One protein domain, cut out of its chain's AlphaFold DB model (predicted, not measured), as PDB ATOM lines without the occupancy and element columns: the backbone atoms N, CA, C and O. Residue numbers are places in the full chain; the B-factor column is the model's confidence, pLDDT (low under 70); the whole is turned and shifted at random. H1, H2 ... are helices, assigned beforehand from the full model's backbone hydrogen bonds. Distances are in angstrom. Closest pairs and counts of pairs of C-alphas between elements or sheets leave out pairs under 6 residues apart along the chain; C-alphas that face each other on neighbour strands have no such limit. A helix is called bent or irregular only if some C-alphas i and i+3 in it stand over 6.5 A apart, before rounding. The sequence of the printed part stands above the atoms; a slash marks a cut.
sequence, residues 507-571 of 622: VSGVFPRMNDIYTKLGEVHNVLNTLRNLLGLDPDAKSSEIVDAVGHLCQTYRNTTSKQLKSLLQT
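AT A GLANCE: This is residues 507 to 571 of the 622 residues of the protein "Centrosomal protein of 70 kDa" of Crassostrea gigas (UniProt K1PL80). Two long helices, H1 and then H2, meet near their ends in a wide, open V, and their far halves stick out as two arms, residues 507 to 524 and residues 554 to 571. The corner of the V is made by the last residues of H1 and the first of H2, with a short loop, residues 536 to 542, folding back between them. The printed part has 65 residues with two named helices and no named strand; its class is all helix. It is extended, with a radius of gyration of the C-alphas of 18.8 A, and spans 63 by 28 by 15 A, the two arms making the length.

HOW THE PARTS SIT: Begin with the longest helix, H1, residues 507 to 535, and look to its residues 528 to 535, which alone touch H2, residues 543 to 569. On H2, residues 543 to 550 alone touch H1. The closest C-alphas of the two are those of Arg 532 and Ile 546, 6.4 A apart. Their lines stand at a steep tilt of 57 degrees, and they run the same way. In H2 every O i to N i+4 pair is within hydrogen-bond range; in H1, 23 of 25 are.

IN THESE COORDINATES: Find C-alpha 507 at (-34.448, 19.724, -34.951); from there H1 runs 41.9 A to C-alpha 535 at (1.430, 32.027, -52.758). H1 is neither bent nor irregular, but only just: C-alphas 508 and 511 are 6.3 A apart. H2 runs 38.4 A from C-alpha 543 to C-alpha 569 at (4.188, 64.385, -51.075).

THE WHOLE: The two C-alphas farthest apart, those of Ser 508 and Gln 570, are 63.1 A apart. The printed part has no cut, and the link from H1 to H2 is short. Read the B-factor column for the model's confidence: the mean pLDDT of the printed part is 78.8, and residues 561 to 571 are under 70.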
ATOM      1  N   VAL A 507     -35.326  20.880 -34.693       71.62
ATOM      2  CA  VAL A 507     -34.448  19.724 -34.951       71.62
ATOM      3  C   VAL A 507     -34.290  19.459 -36.449       71.62
ATOM      4  O   VAL A 507     -33.201  19.158 -36.922       71.62
ATOM      5  N   SER A 508     -35.371  19.637 -37.213       72.25
ATOM      6  CA  SER A 508     -35.368  19.468 -38.670       72.25
ATOM      7  C   SER A 508     -34.403  20.431 -39.368       72.25
ATOM      8  O   SER A 508     -33.794  20.074 -40.371       72.25
ATOM      9  N   GLY A 509     -34.202  21.633 -38.819       75.50
ATOM     10  CA  GLY A 509     -33.290  22.618 -39.397       75.50
ATOM     11  C   GLY A 509     -31.810  22.402 -39.042       75.50
ATOM     12  O   GLY A 509     -30.953  23.018 -39.674       75.50
ATOM     13  N   VAL A 510     -31.490  21.516 -38.089       81.12
ATOM     14  CA  VAL A 510     -30.100  21.183 -37.722       81.12
ATOM     15  C   VAL A 510     -29.366  20.567 -38.913       81.12
ATOM     16  O   VAL A 510     -28.240  20.951 -39.211       81.12
ATOM     17  N   PHE A 511     -30.014  19.648 -39.634       75.38
ATOM     18  CA  PHE A 511     -29.396  18.947 -40.760       75.38
ATOM     19  C   PHE A 511     -29.126  19.858 -41.977       75.38
ATOM     20  O   PHE A 511     -27.991  19.860 -42.460       75.38
ATOM     21  N   PRO A 512     -30.080  20.694 -42.443       81.62
ATOM     22  CA  PRO A 512     -29.808  21.738 -43.431       81.62
ATOM     23  C   PRO A 512     -28.659  22.658 -43.017       81.62
ATOM     24  O   PRO A 512     -27.731  22.868 -43.792       81.62
ATOM     25  N   ARG A 513     -28.662  23.142 -41.769       81.94
ATOM     26  CA  ARG A 513     -27.636  24.073 -41.291       81.94
ATOM     27  C   ARG A 513     -26.252  23.434 -41.210       81.94
ATOM     28  O   ARG A 513     -25.256  24.075 -41.530       81.94
ATOM     29  N   MET A 514     -26.192  22.165 -40.829       81.38
ATOM     30  CA  MET A 514     -24.963  21.384 -40.825       81.38
ATOM     31  C   MET A 514     -24.416  21.188 -42.250       81.38
ATOM     32  O   MET A 514     -23.223  21.383 -42.472       81.38
ATOM     33  N   ASN A 515     -25.269  20.873 -43.230       85.00
ATOM     34  CA  ASN A 515     -24.854  20.767 -44.634       85.00
ATOM     35  C   ASN A 515     -24.377  22.107 -45.211       85.00
ATOM     36  O   ASN A 515     -23.397  22.131 -45.957       85.00
ATOM     37  N   ASP A 516     -25.002  23.221 -44.829       84.19
ATOM     38  CA  ASP A 516     -24.526  24.559 -45.194       84.19
ATOM     39  C   ASP A 516     -23.122  24.824 -44.633       84.19
ATOM     40  O   ASP A 516     -22.264  25.357 -45.335       84.19
ATOM     41  N   ILE A 517     -22.865  24.434 -43.377       84.44
ATOM     42  CA  ILE A 517     -21.541  24.560 -42.751       84.44
ATOM     43  C   ILE A 517     -20.518  23.691 -43.483       84.44
ATOM     44  O   ILE A 517     -19.432  24.181 -43.776       84.44
ATOM     45  N   TYR A 518     -20.852  22.446 -43.831       81.44
ATOM     46  CA  TYR A 518     -19.952  21.580 -44.601       81.44
ATOM     47  C   TYR A 518     -19.659  22.134 -45.994       81.44
ATOM     48  O   TYR A 518     -18.510  22.102 -46.432       81.44
ATOM     49  N   THR A 519     -20.668  22.689 -46.663       87.00
ATOM     50  CA  THR A 519     -20.503  23.317 -47.980       87.00
ATOM     51  C   THR A 519     -19.568  24.517 -47.876       87.00
ATOM     52  O   THR A 519     -18.554  24.568 -48.569       87.00
ATOM     53  N   LYS A 520     -19.822  25.421 -46.922       85.12
ATOM     54  CA  LYS A 520     -18.964  26.586 -46.670       85.12
ATOM     55  C   LYS A 520     -17.558  26.203 -46.224       85.12
ATOM     56  O   LYS A 520     -16.597  26.853 -46.617       85.12
ATOM     57  N   LEU A 521     -17.408  25.158 -45.416       86.06
ATOM     58  CA  LEU A 521     -16.099  24.669 -44.991       86.06
ATOM     59  C   LEU A 521     -15.319  24.094 -46.178       86.06
ATOM     60  O   LEU A 521     -14.128  24.363 -46.303       86.06
ATOM     61  N   GLY A 522     -15.992  23.361 -47.069       84.94
ATOM     62  CA  GLY A 522     -15.418  22.890 -48.328       84.94
ATOM     63  C   GLY A 522     -14.998  24.044 -49.239       84.94
ATOM     64  O   GLY A 522     -13.883  24.045 -49.753       84.94
ATOM     65  N   GLU A 523     -15.839  25.073 -49.380       88.69
ATOM     66  CA  GLU A 523     -15.509  26.303 -50.110       88.69
ATOM     67  C   GLU A 523     -14.283  27.004 -49.514       88.69
ATOM     68  O   GLU A 523     -13.343  27.321 -50.239       88.69
ATOM     69  N   VAL A 524     -14.244  27.193 -48.191       84.88
ATOM     70  CA  VAL A 524     -13.103  27.802 -47.489       84.88
ATOM     71  C   VAL A 524     -11.847  26.959 -47.668       84.88
ATOM     72  O   VAL A 524     -10.782  27.508 -47.937       84.88
ATOM     73  N   HIS A 525     -11.944  25.635 -47.573       84.25
ATOM     74  CA  HIS A 525     -10.805  24.750 -47.788       84.25
ATOM     75  C   HIS A 525     -10.278  24.845 -49.230       84.25
ATOM     76  O   HIS A 525      -9.068  24.947 -49.436       84.25
ATOM     77  N   ASN A 526     -11.171  24.924 -50.220       87.38
ATOM     78  CA  ASN A 526     -10.814  25.140 -51.622       87.38
ATOM     79  C   ASN A 526     -10.160  26.509 -51.853       87.38
ATOM     80  O   ASN A 526      -9.163  26.603 -52.572       87.38
ATOM     81  N   VAL A 527     -10.675  27.569 -51.222       87.38
ATOM     82  CA  VAL A 527     -10.073  28.910 -51.261       87.38
ATOM     83  C   VAL A 527      -8.685  28.888 -50.631       87.38
ATOM     84  O   VAL A 527      -7.742  29.388 -51.237       87.38
ATOM     85  N   LEU A 528      -8.526  28.262 -49.462       83.62
ATOM     86  CA  LEU A 528      -7.228  28.133 -48.802       83.62
ATOM     87  C   LEU A 528      -6.238  27.345 -49.667       83.62
ATOM     88  O   LEU A 528      -5.106  27.783 -49.813       83.62
ATOM     89  N   ASN A 529      -6.655  26.253 -50.312       85.31
ATOM     90  CA  ASN A 529      -5.804  25.504 -51.246       85.31
ATOM     91  C   ASN A 529      -5.425  26.329 -52.481       85.31
ATOM     92  O   ASN A 529      -4.279  26.302 -52.926       85.31
ATOM     93  N   THR A 530      -6.357  27.122 -53.008       87.12
ATOM     94  CA  THR A 530      -6.076  28.040 -54.117       87.12
ATOM     95  C   THR A 530      -5.075  29.120 -53.699       87.12
ATOM     96  O   THR A 530      -4.141  29.409 -54.442       87.12
ATOM     97  N   LEU A 531      -5.221  29.683 -52.494       84.44
ATOM     98  CA  LEU A 531      -4.284  30.656 -51.931       84.44
ATOM     99  C   LEU A 531      -2.909  30.038 -51.650       84.44
ATOM    100  O   LEU A 531      -1.912  30.679 -51.961       84.44
ATOM    101  N   ARG A 532      -2.836  28.797 -51.140       87.75
ATOM    102  CA  ARG A 532      -1.569  28.049 -50.984       87.75
ATOM    103  C   ARG A 532      -0.830  27.961 -52.314       87.75
ATOM    104  O   ARG A 532       0.325  28.368 -52.393       87.75
ATOM    105  N   ASN A 533      -1.528  27.525 -53.363       86.12
ATOM    106  CA  ASN A 533      -0.959  27.397 -54.704       86.12
ATOM    107  C   ASN A 533      -0.497  28.747 -55.267       86.12
ATOM    108  O   ASN A 533       0.585  28.840 -55.840       86.12
ATOM    109  N   LEU A 534      -1.299  29.802 -55.098       84.94
ATOM    110  CA  LEU A 534      -0.991  31.133 -55.628       84.94
ATOM    111  C   LEU A 534       0.177  31.806 -54.889       84.94
ATOM    112  O   LEU A 534       0.937  32.554 -55.500       84.94
ATOM    113  N   LEU A 535       0.334  31.526 -53.594       83.12
ATOM    114  CA  LEU A 535       1.430  32.027 -52.758       83.12
ATOM    115  C   LEU A 535       2.672  31.119 -52.785       83.12
ATOM    116  O   LEU A 535       3.682  31.472 -52.182       83.12
ATOM    117  N   GLY A 536       2.613  29.974 -53.476       84.38
ATOM    118  CA  GLY A 536       3.718  29.017 -53.577       84.38
ATOM    119  C   GLY A 536       4.070  28.326 -52.256       84.38
ATOM    120  O   GLY A 536       5.227  27.965 -52.051       84.38
ATOM    121  N   LEU A 537       3.100  28.187 -51.349       85.75
ATOM    122  CA  LEU A 537       3.274  27.514 -50.061       85.75
ATOM    123  C   LEU A 537       3.130  25.992 -50.217       85.75
ATOM    124  O   LEU A 537       2.517  25.516 -51.173       85.75
ATOM    125  N   ASP A 538       3.681  25.237 -49.266       83.12
ATOM    126  CA  ASP A 538       3.561  23.775 -49.229       83.12
ATOM    127  C   ASP A 538       2.071  23.349 -49.231       83.12
ATOM    128  O   ASP A 538       1.264  23.978 -48.532       83.12
ATOM    129  N   PRO A 539       1.666  22.320 -50.002       76.69
ATOM    130  CA  PRO A 539       0.309  21.772 -49.953       76.69
ATOM    131  C   PRO A 539      -0.185  21.423 -48.537       76.69
ATOM    132  O   PRO A 539      -1.382  21.567 -48.282       76.69
ATOM    133  N   ASP A 540       0.707  21.074 -47.604       81.38
ATOM    134  CA  ASP A 540       0.369  20.776 -46.203       81.38
ATOM    135  C   ASP A 540       0.492  21.992 -45.253       81.38
ATOM    136  O   ASP A 540       0.366  21.860 -44.030       81.38
ATOM    137  N   ALA A 541       0.696  23.203 -45.785       82.06
ATOM    138  CA  ALA A 541       0.845  24.421 -44.987       82.06
ATOM    139  C   ALA A 541      -0.410  24.740 -44.155       82.06
ATOM    140  O   ALA A 541      -1.559  24.670 -44.624       82.06
ATOM    141  N   LYS A 542      -0.201  25.155 -42.901       85.62
ATOM    142  CA  LYS A 542      -1.294  25.457 -41.963       85.62
ATOM    143  C   LYS A 542      -2.055  26.713 -42.389       85.62
ATOM    144  O   LYS A 542      -1.493  27.637 -42.965       85.62
ATOM    145  N   SER A 543      -3.344  26.796 -42.043       82.50
ATOM    146  CA  SER A 543      -4.176  27.965 -42.383       82.50
ATOM    147  C   SER A 543      -3.623  29.285 -41.829       82.50
ATOM    148  O   SER A 543      -3.799  30.322 -42.461       82.50
ATOM    149  N   SER A 544      -2.922  29.251 -40.690       84.12
ATOM    150  CA  SER A 544      -2.230  30.415 -40.122       84.12
ATOM    151  C   SER A 544      -1.084  30.905 -41.007       84.12
ATOM    152  O   SER A 544      -0.970  32.100 -41.227       84.12
ATOM    153  N   GLU A 545      -0.298  29.999 -41.593       82.06
ATOM    154  CA  GLU A 545       0.854  30.343 -42.439       82.06
ATOM    155  C   GLU A 545       0.415  31.015 -43.747       82.06
ATOM    156  O   GLU A 545       1.080  31.924 -44.242       82.06
ATOM    157  N   ILE A 546      -0.750  30.632 -44.282       86.31
ATOM    158  CA  ILE A 546      -1.369  31.312 -45.430       86.31
ATOM    159  C   ILE A 546      -1.791  32.724 -45.041       86.31
ATOM    160  O   ILE A 546      -1.531  33.668 -45.783       86.31
ATOM    161  N   VAL A 547      -2.456  32.876 -43.892       85.38
ATOM    162  CA  VAL A 547      -2.899  34.186 -43.401       85.38
ATOM    163  C   VAL A 547      -1.698  35.088 -43.134       85.38
ATOM    164  O   VAL A 547      -1.743  36.257 -43.507       85.38
ATOM    165  N   ASP A 548      -0.608  34.547 -42.595       85.75
ATOM    166  CA  ASP A 548       0.644  35.272 -42.383       85.75
ATOM    167  C   ASP A 548       1.284  35.672 -43.715       85.75
ATOM    168  O   ASP A 548       1.664  36.828 -43.888       85.75
ATOM    169  N   ALA A 549       1.334  34.779 -44.708       83.56
ATOM    170  CA  ALA A 549       1.856  35.088 -46.039       83.56
ATOM    171  C   ALA A 549       1.022  36.163 -46.764       83.56
ATOM    172  O   ALA A 549       1.577  37.113 -47.326       83.56
ATOM    173  N   VAL A 550      -0.312  36.076 -46.704       85.62
ATOM    174  CA  VAL A 550      -1.224  37.117 -47.211       85.62
ATOM    175  C   VAL A 550      -1.053  38.415 -46.422       85.62
ATOM    176  O   VAL A 550      -1.045  39.498 -47.008       85.62
ATOM    177  N   GLY A 551      -0.878  38.326 -45.105       85.31
ATOM    178  CA  GLY A 551      -0.614  39.452 -44.216       85.31
ATOM    179  C   GLY A 551       0.681  40.166 -44.588       85.31
ATOM    180  O   GLY A 551       0.680  41.384 -44.766       85.31
ATOM    181  N   HIS A 552       1.760  39.421 -44.818       82.31
ATOM    182  CA  HIS A 552       3.035  39.938 -45.295       82.31
ATOM    183  C   HIS A 552       2.922  40.557 -46.686       82.31
ATOM    184  O   HIS A 552       3.486  41.628 -46.902       82.31
ATOM    185  N   LEU A 553       2.164  39.964 -47.613       80.75
ATOM    186  CA  LEU A 553       1.923  40.547 -48.936       80.75
ATOM    187  C   LEU A 553       1.146  41.867 -48.832       80.75
ATOM    188  O   LEU A 553       1.549  42.871 -49.420       80.75
ATOM    189  N   CYS A 554       0.083  41.900 -48.028       78.06
ATOM    190  CA  CYS A 554      -0.710  43.098 -47.759       78.06
ATOM    191  C   CYS A 554       0.114  44.189 -47.068       78.06
ATOM    192  O   CYS A 554      -0.011  45.363 -47.416       78.06
ATOM    193  N   GLN A 555       0.972  43.818 -46.117       79.19
ATOM    194  CA  GLN A 555       1.860  44.743 -45.419       79.19
ATOM    195  C   GLN A 555       2.959  45.252 -46.349       79.19
ATOM    196  O   GLN A 555       3.276  46.435 -46.334       79.19
ATOM    197  N   THR A 556       3.506  44.391 -47.207       77.06
ATOM    198  CA  THR A 556       4.505  44.763 -48.216       77.06
ATOM    199  C   THR A 556       3.895  45.711 -49.240       77.06
ATOM    200  O   THR A 556       4.483  46.754 -49.521       77.06
ATOM    201  N   TYR A 557       2.685  45.429 -49.724       74.25
ATOM    202  CA  TYR A 557       1.940  46.322 -50.607       74.25
ATOM    203  C   TYR A 557       1.645  47.662 -49.924       74.25
ATOM    204  O   TYR A 557       2.032  48.703 -50.444       74.25
ATOM    205  N   ARG A 558       1.074  47.658 -48.710       70.00
ATOM    206  CA  ARG A 558       0.790  48.878 -47.931       70.00
ATOM    207  C   ARG A 558       2.036  49.699 -47.637       70.00
ATOM    208  O   ARG A 558       2.007  50.913 -47.800       70.00
ATOM    209  N   ASN A 559       3.127  49.059 -47.232       71.44
ATOM    210  CA  ASN A 559       4.396  49.732 -46.983       71.44
ATOM    211  C   ASN A 559       4.957  50.320 -48.276       71.44
ATOM    212  O   ASN A 559       5.493  51.421 -48.251       71.44
ATOM    213  N   THR A 560       4.809  49.627 -49.405       71.31
ATOM    214  CA  THR A 560       5.232  50.140 -50.713       71.31
ATOM    215  C   THR A 560       4.385  51.347 -51.109       71.31
ATOM    216  O   THR A 560       4.943  52.403 -51.377       71.31
ATOM    217  N   THR A 561       3.055  51.264 -51.039       66.69
ATOM    218  CA  THR A 561       2.152  52.382 -51.356       66.69
ATOM    219  C   THR A 561       2.340  53.567 -50.406       66.69
ATOM    220  O   THR A 561       2.384  54.710 -50.848       66.69
ATOM    221  N   SER A 562       2.513  53.320 -49.105       62.53
ATOM    222  CA  SER A 562       2.759  54.360 -48.099       62.53
ATOM    223  C   SER A 562       4.115  55.039 -48.307       62.53
ATOM    224  O   SER A 562       4.202  56.264 -48.252       62.53
ATOM    225  N   LYS A 563       5.165  54.275 -48.639       64.88
ATOM    226  CA  LYS A 563       6.477  54.830 -49.003       64.88
ATOM    227  C   LYS A 563       6.419  55.631 -50.306       64.88
ATOM    228  O   LYS A 563       7.002  56.710 -50.368       64.88
ATOM    229  N   GLN A 564       5.692  55.153 -51.315       62.72
ATOM    230  CA  GLN A 564       5.468  55.868 -52.576       62.72
ATOM    231  C   GLN A 564       4.711  57.188 -52.358       62.72
ATOM    232  O   GLN A 564       5.088  58.222 -52.905       62.72
ATOM    233  N   LEU A 565       3.698  57.184 -51.488       60.09
ATOM    234  CA  LEU A 565       2.935  58.376 -51.119       60.09
ATOM    235  C   LEU A 565       3.795  59.383 -50.337       60.09
ATOM    236  O   LEU A 565       3.820  60.566 -50.675       60.09
ATOM    237  N   LYS A 566       4.569  58.906 -49.351       62.59
ATOM    238  CA  LYS A 566       5.506  59.733 -48.572       62.59
ATOM    239  C   LYS A 566       6.600  60.341 -49.461       62.59
ATOM    240  O   LYS A 566       6.985  61.488 -49.265       62.59
ATOM    241  N   SER A 567       7.061  59.603 -50.472       60.47
ATOM    242  CA  SER A 567       8.026  60.082 -51.470       60.47
ATOM    243  C   SER A 567       7.463  61.181 -52.372       60.47
ATOM    244  O   SER A 567       8.188  62.117 -52.697       60.47
ATOM    245  N   LEU A 568       6.211  61.062 -52.818       58.25
ATOM    246  CA  LEU A 568       5.599  62.026 -53.738       58.25
ATOM    247  C   LEU A 568       5.218  63.333 -53.042       58.25
ATOM    248  O   LEU A 568       5.361  64.406 -53.620       58.25
ATOM    249  N   LEU A 569       4.754  63.247 -51.797       62.06
ATOM    250  CA  LEU A 569       4.188  64.385 -51.075       62.06
ATOM    251  C   LEU A 569       5.143  64.988 -50.044       62.06
ATOM    252  O   LEU A 569       4.806  66.024 -49.494       62.06
ATOM    253  N   GLN A 570       6.311  64.369 -49.805       63.25
ATOM    254  CA  GLN A 570       7.373  64.740 -48.846       63.25
ATOM    255  C   GLN A 570       6.872  65.332 -47.511       63.25
ATOM    256  O   GLN A 570       7.525  66.196 -46.922       63.25
ATOM    257  N   THR A 571       5.708  64.898 -47.045       62.75
ATOM    258  CA  THR A 571       5.099  65.261 -45.765       62.75
ATOM    259  C   THR A 571       4.919  63.999 -44.939       62.75
ATOM    260  O   THR A 571       4.756  62.897 -45.470       62.75
TER     261      THR A 571